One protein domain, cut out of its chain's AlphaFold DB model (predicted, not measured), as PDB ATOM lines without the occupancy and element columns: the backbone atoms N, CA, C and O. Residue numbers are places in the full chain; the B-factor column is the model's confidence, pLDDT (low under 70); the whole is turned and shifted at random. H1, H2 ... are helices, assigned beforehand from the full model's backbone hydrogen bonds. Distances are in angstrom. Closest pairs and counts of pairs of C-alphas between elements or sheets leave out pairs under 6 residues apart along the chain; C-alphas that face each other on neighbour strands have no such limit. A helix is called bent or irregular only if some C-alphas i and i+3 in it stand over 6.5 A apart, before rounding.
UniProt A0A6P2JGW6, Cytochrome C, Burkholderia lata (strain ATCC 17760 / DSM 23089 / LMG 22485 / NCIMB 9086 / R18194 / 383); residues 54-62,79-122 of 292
ATOM      1  N   GLN A  54      -5.478  44.010 -32.781       68.50
ATOM      2  CA  GLN A  54      -4.867  45.351 -32.769       68.50
ATOM      3  C   GLN A  54      -3.379  45.333 -32.416       68.50
ATOM      4  O   GLN A  54      -2.645  46.220 -32.858       68.50
ATOM      5  N   GLU A  55      -2.919  44.328 -31.666       72.00
ATOM      6  CA  GLU A  55      -1.498  44.151 -31.342       72.00
ATOM      7  C   GLU A  55      -0.687  43.771 -32.588       72.00
ATOM      8  O   GLU A  55       0.521  43.940 -32.608       72.00
ATOM      9  N   THR A  56      -1.321  43.321 -33.672       83.31
ATOM     10  CA  THR A  56      -0.618  43.130 -34.950       83.31
ATOM     11  C   THR A  56      -0.614  44.417 -35.779       83.31
ATOM     12  O   THR A  56       0.349  44.715 -36.485       83.31
ATOM     13  N   CYS A  57      -1.663  45.237 -35.664       90.06
ATOM     14  CA  CYS A  57      -1.823  46.455 -36.457       90.06
ATOM     15  C   CYS A  57      -0.761  47.523 -36.153       90.06
ATOM     16  O   CYS A  57      -0.384  48.271 -37.058       90.06
ATOM     17  N   PHE A  58      -0.278  47.613 -34.905       89.19
ATOM     18  CA  PHE A  58       0.666  48.668 -34.507       89.19
ATOM     19  C   PHE A  58       2.020  48.567 -35.222       89.19
ATOM     20  O   PHE A  58       2.710  49.576 -35.329       89.19
ATOM     21  N   ILE A  59       2.394  47.389 -35.732       88.81
ATOM     22  CA  ILE A  59       3.677  47.177 -36.421       88.81
ATOM     23  C   ILE A  59       3.800  48.098 -37.643       88.81
ATOM     24  O   ILE A  59       4.874  48.630 -37.911       88.81
ATOM     25  N   CYS A  60       2.695  48.317 -38.359       93.88
ATOM     26  CA  CYS A  60       2.658  49.189 -39.534       93.88
ATOM     27  C   CYS A  60       1.946  50.513 -39.244       93.88
ATOM     28  O   CYS A  60       2.397  51.571 -39.668       93.88
ATOM     29  N   HIS A  61       0.834  50.477 -38.507       95.38
ATOM     30  CA  HIS A  61       0.014  51.662 -38.251       95.38
ATOM     31  C   HIS A  61       0.404  52.417 -36.980       95.38
ATOM     32  O   HIS A  61      -0.217  53.432 -36.681       95.38
ATOM     33  N   GLY A  62       1.407  51.943 -36.242       91.62
ATOM     34  CA  GLY A  62       1.916  52.540 -35.015       91.62
ATOM     35  C   GLY A  62       0.991  52.404 -33.798       91.62
ATOM     36  O   GLY A  62      -0.167  51.971 -33.909       91.62
ATOM     37  N   PRO A  79     -13.300  57.598 -39.222       96.25
ATOM     38  CA  PRO A  79     -14.669  57.149 -38.983       96.25
ATOM     39  C   PRO A  79     -14.756  55.617 -38.899       96.25
ATOM     40  O   PRO A  79     -14.246  54.918 -39.776       96.25
ATOM     41  N   ALA A  80     -15.431  55.090 -37.872       95.94
ATOM     42  CA  ALA A  80     -15.539  53.643 -37.655       95.94
ATOM     43  C   ALA A  80     -16.170  52.926 -38.862       95.94
ATOM     44  O   ALA A  80     -15.616  51.948 -39.353       95.94
ATOM     45  N   ALA A  81     -17.262  53.473 -39.407       94.88
ATOM     46  CA  ALA A  81     -17.915  52.923 -40.596       94.88
ATOM     47  C   ALA A  81     -16.964  52.851 -41.806       94.88
ATOM     48  O   ALA A  81     -16.946  51.853 -42.527       94.88
ATOM     49  N   TYR A  82     -16.115  53.869 -41.992       95.75
ATOM     50  CA  TYR A  82     -15.105  53.857 -43.048       95.75
ATOM     51  C   TYR A  82     -14.059  52.760 -42.811       95.75
ATOM     52  O   TYR A  82     -13.752  52.009 -43.735       95.75
ATOM     53  N   LEU A  83     -13.521  52.642 -41.592       96.31
ATOM     54  CA  LEU A  83     -12.527  51.617 -41.256       96.31
ATOM     55  C   LEU A  83     -13.074  50.200 -41.463       96.31
ATOM     56  O   LEU A  83     -12.414  49.380 -42.097       96.31
ATOM     57  N   GLU A  84     -14.294  49.941 -40.997       96.00
ATOM     58  CA  GLU A  84     -14.998  48.670 -41.185       96.00
ATOM     59  C   GLU A  84     -15.175  48.352 -42.677       96.00
ATOM     60  O   GLU A  84     -14.818  47.265 -43.135       96.00
ATOM     61  N   ALA A  85     -15.633  49.327 -43.469       94.88
ATOM     62  CA  ALA A  85     -15.777  49.168 -44.913       94.88
ATOM     63  C   ALA A  85     -14.437  48.872 -45.607       94.88
ATOM     64  O   ALA A  85     -14.388  48.043 -46.516       94.88
ATOM     65  N   GLN A  86     -13.336  49.505 -45.179       95.88
ATOM     66  CA  GLN A  86     -12.015  49.222 -45.744       95.88
ATOM     67  C   GLN A  86     -11.519  47.819 -45.383       95.88
ATOM     68  O   GLN A  86     -11.021  47.130 -46.269       95.88
ATOM     69  N   LEU A  87     -11.682  47.378 -44.132       96.25
ATOM     70  CA  LEU A  87     -11.313  46.019 -43.719       96.25
ATOM     71  C   LEU A  87     -12.079  44.972 -44.535       96.25
ATOM     72  O   LEU A  87     -11.460  44.081 -45.115       96.25
ATOM     73  N   ARG A  88     -13.397  45.145 -44.709       96.25
ATOM     74  CA  ARG A  88     -14.195  44.284 -45.594       96.25
ATOM     75  C   ARG A  88     -13.722  44.332 -47.043       96.25
ATOM     76  O   ARG A  88     -13.699  43.304 -47.717       96.25
ATOM     77  N   ALA A  89     -13.366  45.510 -47.553       95.00
ATOM     78  CA  ALA A  89     -12.889  45.657 -48.925       95.00
ATOM     79  C   ALA A  89     -11.552  44.932 -49.154       95.00
ATOM     80  O   ALA A  89     -11.394  44.289 -50.187       95.00
ATOM     81  N   PHE A  90     -10.630  44.971 -48.188       96.38
ATOM     82  CA  PHE A  90      -9.394  44.184 -48.232       96.38
ATOM     83  C   PHE A  90      -9.670  42.677 -48.126       96.38
ATOM     84  O   PHE A  90      -9.116  41.894 -48.895       96.38
ATOM     85  N   ALA A  91     -10.555  42.263 -47.213       96.44
ATOM     86  CA  ALA A  91     -10.899  40.854 -47.019       96.44
ATOM     87  C   ALA A  91     -11.552  40.233 -48.268       96.44
ATOM     88  O   ALA A  91     -11.247  39.100 -48.633       96.44
ATOM     89  N   SER A  92     -12.414  40.998 -48.946       95.50
ATOM     90  CA  SER A  92     -13.130  40.587 -50.166       95.50
ATOM     91  C   SER A  92     -12.381  40.870 -51.473       95.50
ATOM     92  O   SER A  92     -12.953  40.673 -52.540       95.50
ATOM     93  N   ASP A  93     -11.141  41.363 -51.405       93.56
ATOM     94  CA  ASP A  93     -10.324  41.767 -52.562       93.56
ATOM     95  C   ASP A  93     -10.934  42.890 -53.435       93.56
ATOM     96  O   ASP A  93     -10.404  43.244 -54.484       93.56
ATOM     97  N   ARG A  94     -12.012  43.547 -52.972       92.00
ATOM     98  CA  ARG A  94     -12.548  44.779 -53.592       92.00
ATOM     99  C   ARG A  94     -11.566  45.951 -53.504       92.00
ATOM    100  O   ARG A  94     -11.663  46.905 -54.274       92.00
ATOM    101  N   ARG A  95     -10.629  45.894 -52.556       92.69
ATOM    102  CA  ARG A  95      -9.460  46.771 -52.467       92.69
ATOM    103  C   ARG A  95      -8.213  45.884 -52.399       92.69
ATOM    104  O   ARG A  95      -7.821  45.516 -51.296       92.69
ATOM    105  N   PRO A  96      -7.604  45.527 -53.541       92.19
ATOM    106  CA  PRO A  96      -6.433  44.662 -53.554       92.19
ATOM    107  C   PRO A  96      -5.247  45.334 -52.861       92.19
ATOM    108  O   PRO A  96      -4.877  46.459 -53.200       92.19
ATOM    109  N   ASP A  97      -4.646  44.642 -51.897       93.81
ATOM    110  CA  ASP A  97      -3.407  45.060 -51.243       93.81
ATOM    111  C   ASP A  97      -2.649  43.820 -50.740       93.81
ATOM    112  O   ASP A  97      -3.228  43.009 -50.005       93.81
ATOM    113  N   PRO A  98      -1.375  43.632 -51.131       94.38
ATOM    114  CA  PRO A  98      -0.619  42.427 -50.791       94.38
ATOM    115  C   PRO A  98      -0.314  42.308 -49.292       94.38
ATOM    116  O   PRO A  98      -0.060  41.202 -48.817       94.38
ATOM    117  N   THR A  99      -0.366  43.414 -48.546       92.94
ATOM    118  CA  THR A  99      -0.082  43.458 -47.109       92.94
ATOM    119  C   THR A  99      -1.372  43.336 -46.299       92.94
ATOM    120  O   THR A  99      -1.499  42.458 -45.448       92.94
ATOM    121  N   MET A 100      -2.364  44.184 -46.579       95.50
ATOM    122  CA  MET A 100      -3.615  44.240 -45.816       95.50
ATOM    123  C   MET A 100      -4.616  43.149 -46.194       95.50
ATOM    124  O   MET A 100      -5.410  42.751 -45.343       95.50
ATOM    125  N   GLY A 101      -4.586  42.629 -47.424       95.75
ATOM    126  CA  GLY A 101      -5.500  41.575 -47.874       95.75
ATOM    127  C   GLY A 101      -5.429  40.300 -47.017       95.75
ATOM    128  O   GLY A 101      -6.457  39.880 -46.481       95.75
ATOM    129  N   PRO A 102      -4.243  39.679 -46.839       94.06
ATOM    130  CA  PRO A 102      -4.090  38.500 -45.985       94.06
ATOM    131  C   PRO A 102      -4.497  38.740 -44.527       94.06
ATOM    132  O   PRO A 102      -5.137  37.876 -43.931       94.06
ATOM    133  N   LEU A 103      -4.173  39.913 -43.974       93.06
ATOM    134  CA  LEU A 103      -4.527  40.277 -42.599       93.06
ATOM    135  C   LEU A 103      -6.044  40.398 -42.424       93.06
ATOM    136  O   LEU A 103      -6.606  39.825 -41.497       93.06
ATOM    137  N   ALA A 104      -6.717  41.097 -43.339       94.56
ATOM    138  CA  ALA A 104      -8.158  41.306 -43.271       94.56
ATOM    139  C   ALA A 104      -8.954  40.010 -43.494       94.56
ATOM    140  O   ALA A 104      -9.987  39.818 -42.860       94.56
ATOM    141  N   ARG A 105      -8.468  39.089 -44.340       94.88
ATOM    142  CA  ARG A 105      -9.094  37.766 -44.539       94.88
ATOM    143  C   ARG A 105      -9.052  36.868 -43.303       94.88
ATOM    144  O   ARG A 105      -9.853  35.944 -43.213       94.88
ATOM    145  N   GLY A 106      -8.125  37.117 -42.381       89.81
ATOM    146  CA  GLY A 106      -8.041  36.399 -41.111       89.81
ATOM    147  C   GLY A 106      -9.014  36.901 -40.041       89.81
ATOM    148  O   GLY A 106      -9.022  36.338 -38.951       89.81
ATOM    149  N   MET A 107      -9.793  37.953 -40.322       89.88
ATOM    150  CA  MET A 107     -10.708  38.575 -39.365       89.88
ATOM    151  C   MET A 107     -12.163  38.218 -39.670       89.88
ATOM    152  O   MET A 107     -12.572  38.182 -40.831       89.88
ATOM    153  N   ASP A 108     -12.963  38.027 -38.626       90.88
ATOM    154  CA  ASP A 108     -14.419  38.004 -38.730       90.88
ATOM    155  C   ASP A 108     -15.034  39.416 -38.626       90.88
ATOM    156  O   ASP A 108     -14.373  40.414 -38.321       90.88
ATOM    157  N   GLU A 109     -16.338  39.506 -38.889       91.44
ATOM    158  CA  GLU A 109     -17.099  40.762 -38.852       91.44
ATOM    159  C   GLU A 109     -17.073  41.451 -37.479       91.44
ATOM    160  O   GLU A 109     -17.039  42.682 -37.387       91.44
ATOM    161  N   GLN A 110     -17.068  40.675 -36.392       89.50
ATOM    162  CA  GLN A 110     -17.034  41.221 -35.040       89.50
ATOM    163  C   GLN A 110     -15.665  41.840 -34.746       89.50
ATOM    164  O   GLN A 110     -15.601  42.951 -34.216       89.50
ATOM    165  N   GLN A 111     -14.582  41.170 -35.134       89.38
ATOM    166  CA  GLN A 111     -13.214  41.668 -35.013       89.38
ATOM    167  C   GLN A 111     -13.015  42.945 -35.833       89.38
ATOM    168  O   GLN A 111     -12.483  43.925 -35.310       89.38
ATOM    169  N   MET A 112     -13.503  42.990 -37.079       92.69
ATOM    170  CA  MET A 112     -13.429  44.198 -37.911       92.69
ATOM    171  C   MET A 112     -14.140  45.386 -37.256       92.69
ATOM    172  O   MET A 112     -13.584  46.485 -37.199       92.69
ATOM    173  N   LYS A 113     -15.342  45.166 -36.710       92.25
ATOM    174  CA  LYS A 113     -16.124  46.203 -36.026       92.25
ATOM    175  C   LYS A 113     -15.449  46.698 -34.745       92.25
ATOM    176  O   LYS A 113     -15.425  47.902 -34.488       92.25
ATOM    177  N   LEU A 114     -14.891  45.786 -33.950       90.19
ATOM    178  CA  LEU A 114     -14.165  46.109 -32.719       90.19
ATOM    179  C   LEU A 114     -12.912  46.949 -33.010       90.19
ATOM    180  O   LEU A 114     -12.736  48.012 -32.411       90.19
ATOM    181  N   LEU A 115     -12.113  46.556 -34.005       91.69
ATOM    182  CA  LEU A 115     -10.938  47.313 -34.452       91.69
ATOM    183  C   LEU A 115     -11.305  48.687 -35.017       91.69
ATOM    184  O   LEU A 115     -10.663  49.690 -34.698       91.69
ATOM    185  N   ALA A 116     -12.357  48.752 -35.833       94.19
ATOM    186  CA  ALA A 116     -12.860  50.007 -36.371       94.19
ATOM    187  C   ALA A 116     -13.285  50.964 -35.249       94.19
ATOM    188  O   ALA A 116     -12.872  52.125 -35.234       94.19
ATOM    189  N   ALA A 117     -14.041  50.469 -34.266       92.44
ATOM    190  CA  ALA A 117     -14.411  51.240 -33.086       92.44
ATOM    191  C   ALA A 117     -13.178  51.662 -32.269       92.44
ATOM    192  O   ALA A 117     -13.149  52.783 -31.756       92.44
ATOM    193  N   TYR A 118     -12.167  50.790 -32.152       91.06
ATOM    194  CA  TYR A 118     -10.909  51.068 -31.457       91.06
ATOM    195  C   TYR A 118     -10.155  52.245 -32.038       91.06
ATOM    196  O   TYR A 118      -9.865  53.195 -31.311       91.06
ATOM    197  N   PHE A 119      -9.855  52.223 -33.333       93.69
ATOM    198  CA  PHE A 119      -9.084  53.298 -33.947       93.69
ATOM    199  C   PHE A 119      -9.890  54.596 -34.067       93.69
ATOM    200  O   PHE A 119      -9.325  55.680 -33.904       93.69
ATOM    201  N   ALA A 120     -11.212  54.502 -34.249       94.50
ATOM    202  CA  ALA A 120     -12.086  55.668 -34.348       94.50
ATOM    203  C   ALA A 120     -12.122  56.528 -33.078       94.50
ATOM    204  O   ALA A 120     -12.224  57.748 -33.175       94.50
ATOM    205  N   ARG A 121     -12.002  55.925 -31.885       92.25
ATOM    206  CA  ARG A 121     -11.977  56.674 -30.614       92.25
ATOM    207  C   ARG A 121     -10.609  57.256 -30.251       92.25
ATOM    208  O   ARG A 121     -10.513  58.009 -29.285       92.25
ATOM    209  N   GLN A 122      -9.548  56.904 -30.975       91.12
ATOM    210  CA  GLN A 122      -8.222  57.458 -30.704       91.12
ATOM    211  C   GLN A 122      -8.168  58.922 -31.138       91.12
ATOM    212  O   GLN A 122      -8.730  59.296 -32.168       91.12
TER     213      GLN A 122
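This is residues 54 to 62 and 79 to 122 of the 292 residues of the protein "Cytochrome C" of Burkholderia lata (strain ATCC 17760 / DSM 23089 / LMG 22485 / NCIMB 9086 / R18194 / 383) (UniProt A0A6P2JGW6). Two helices of 12 residues each, H2 and H4, pack together as a V, running opposite ways, with the narrow end where Ala 80 meets Ala 116; the short helix H3 packs across the last residues of H2, 87 to 91, near the open end. H1 is a separate piece before a cut, set off from the other helices on the same side of the H2 and H4 pair as H3, and only its first residue, Gln 54, comes near H4. The printed part has 53 residues with four named helices, in the order H1, H2, H3, H4, and no named strand; its class is all helix. It is compact, with a radius of gyration of the C-alphas of 10.3 A, and the C-alphas span 27 by 22 by 16 A.

H2 is residues 80 to 91, 16.5 A from first to last C-alpha, and begins with C-alpha 80 at (-15.539, 53.643, -37.655). H4 is residues 109 to 120, 16.4 A long, and ends with C-alpha 120 at (-12.086, 55.668, -34.348). H3 is residues 100 to 105, 8.6 A long. H1 is residues 54 to 61, 9.7 A long, with C-alpha 54 at (-4.867, 45.351, -32.769). H1 is neither bent nor irregular, but only just: C-alphas 57 and 60 are 6.1 A apart.

H2 and H4 touch, and their closest C-alphas, those of Ala 80 and Ala 116, are 4.7 A apart. Their lines stand at a steep tilt of 47 degrees, and they run opposite ways. H2 touches H3 with residues 87 to 91 alone; the closest C-alphas, those of Ala 91 and Arg 105, are 4.4 A apart, and the two lines are about perpendicular at 86 degrees. H3 and H4 are apart, but only just, with their closest C-alphas 8.1 A from each other. H1 and H4 are close but not clearly touching: the closest C-alphas, those of Gln 54 and Leu 115, are 6.6 A apart, and the helices run the same way at a steep tilt of 55 degrees. H1 is apart from H2 and from H3. In H2, H3 and H4 every O i to N i+4 pair is within hydrogen-bond range; in H1 it is 2 of 4.

The two C-alphas farthest apart, those of Pro 98 and Arg 121, are 27.2 A from each other. Residues 63 to 78 are cut out and not printed, and C-alphas 62 and 79 are 17.7 A apart across the cut. Of the links that are printed whole, H2 to H3 is short with 8 residues between them, H3 to H4 is tight with 3, and no link is long. The mean pLDDT of the printed part is 92.3, and residue 54 is the one printed residue under 70.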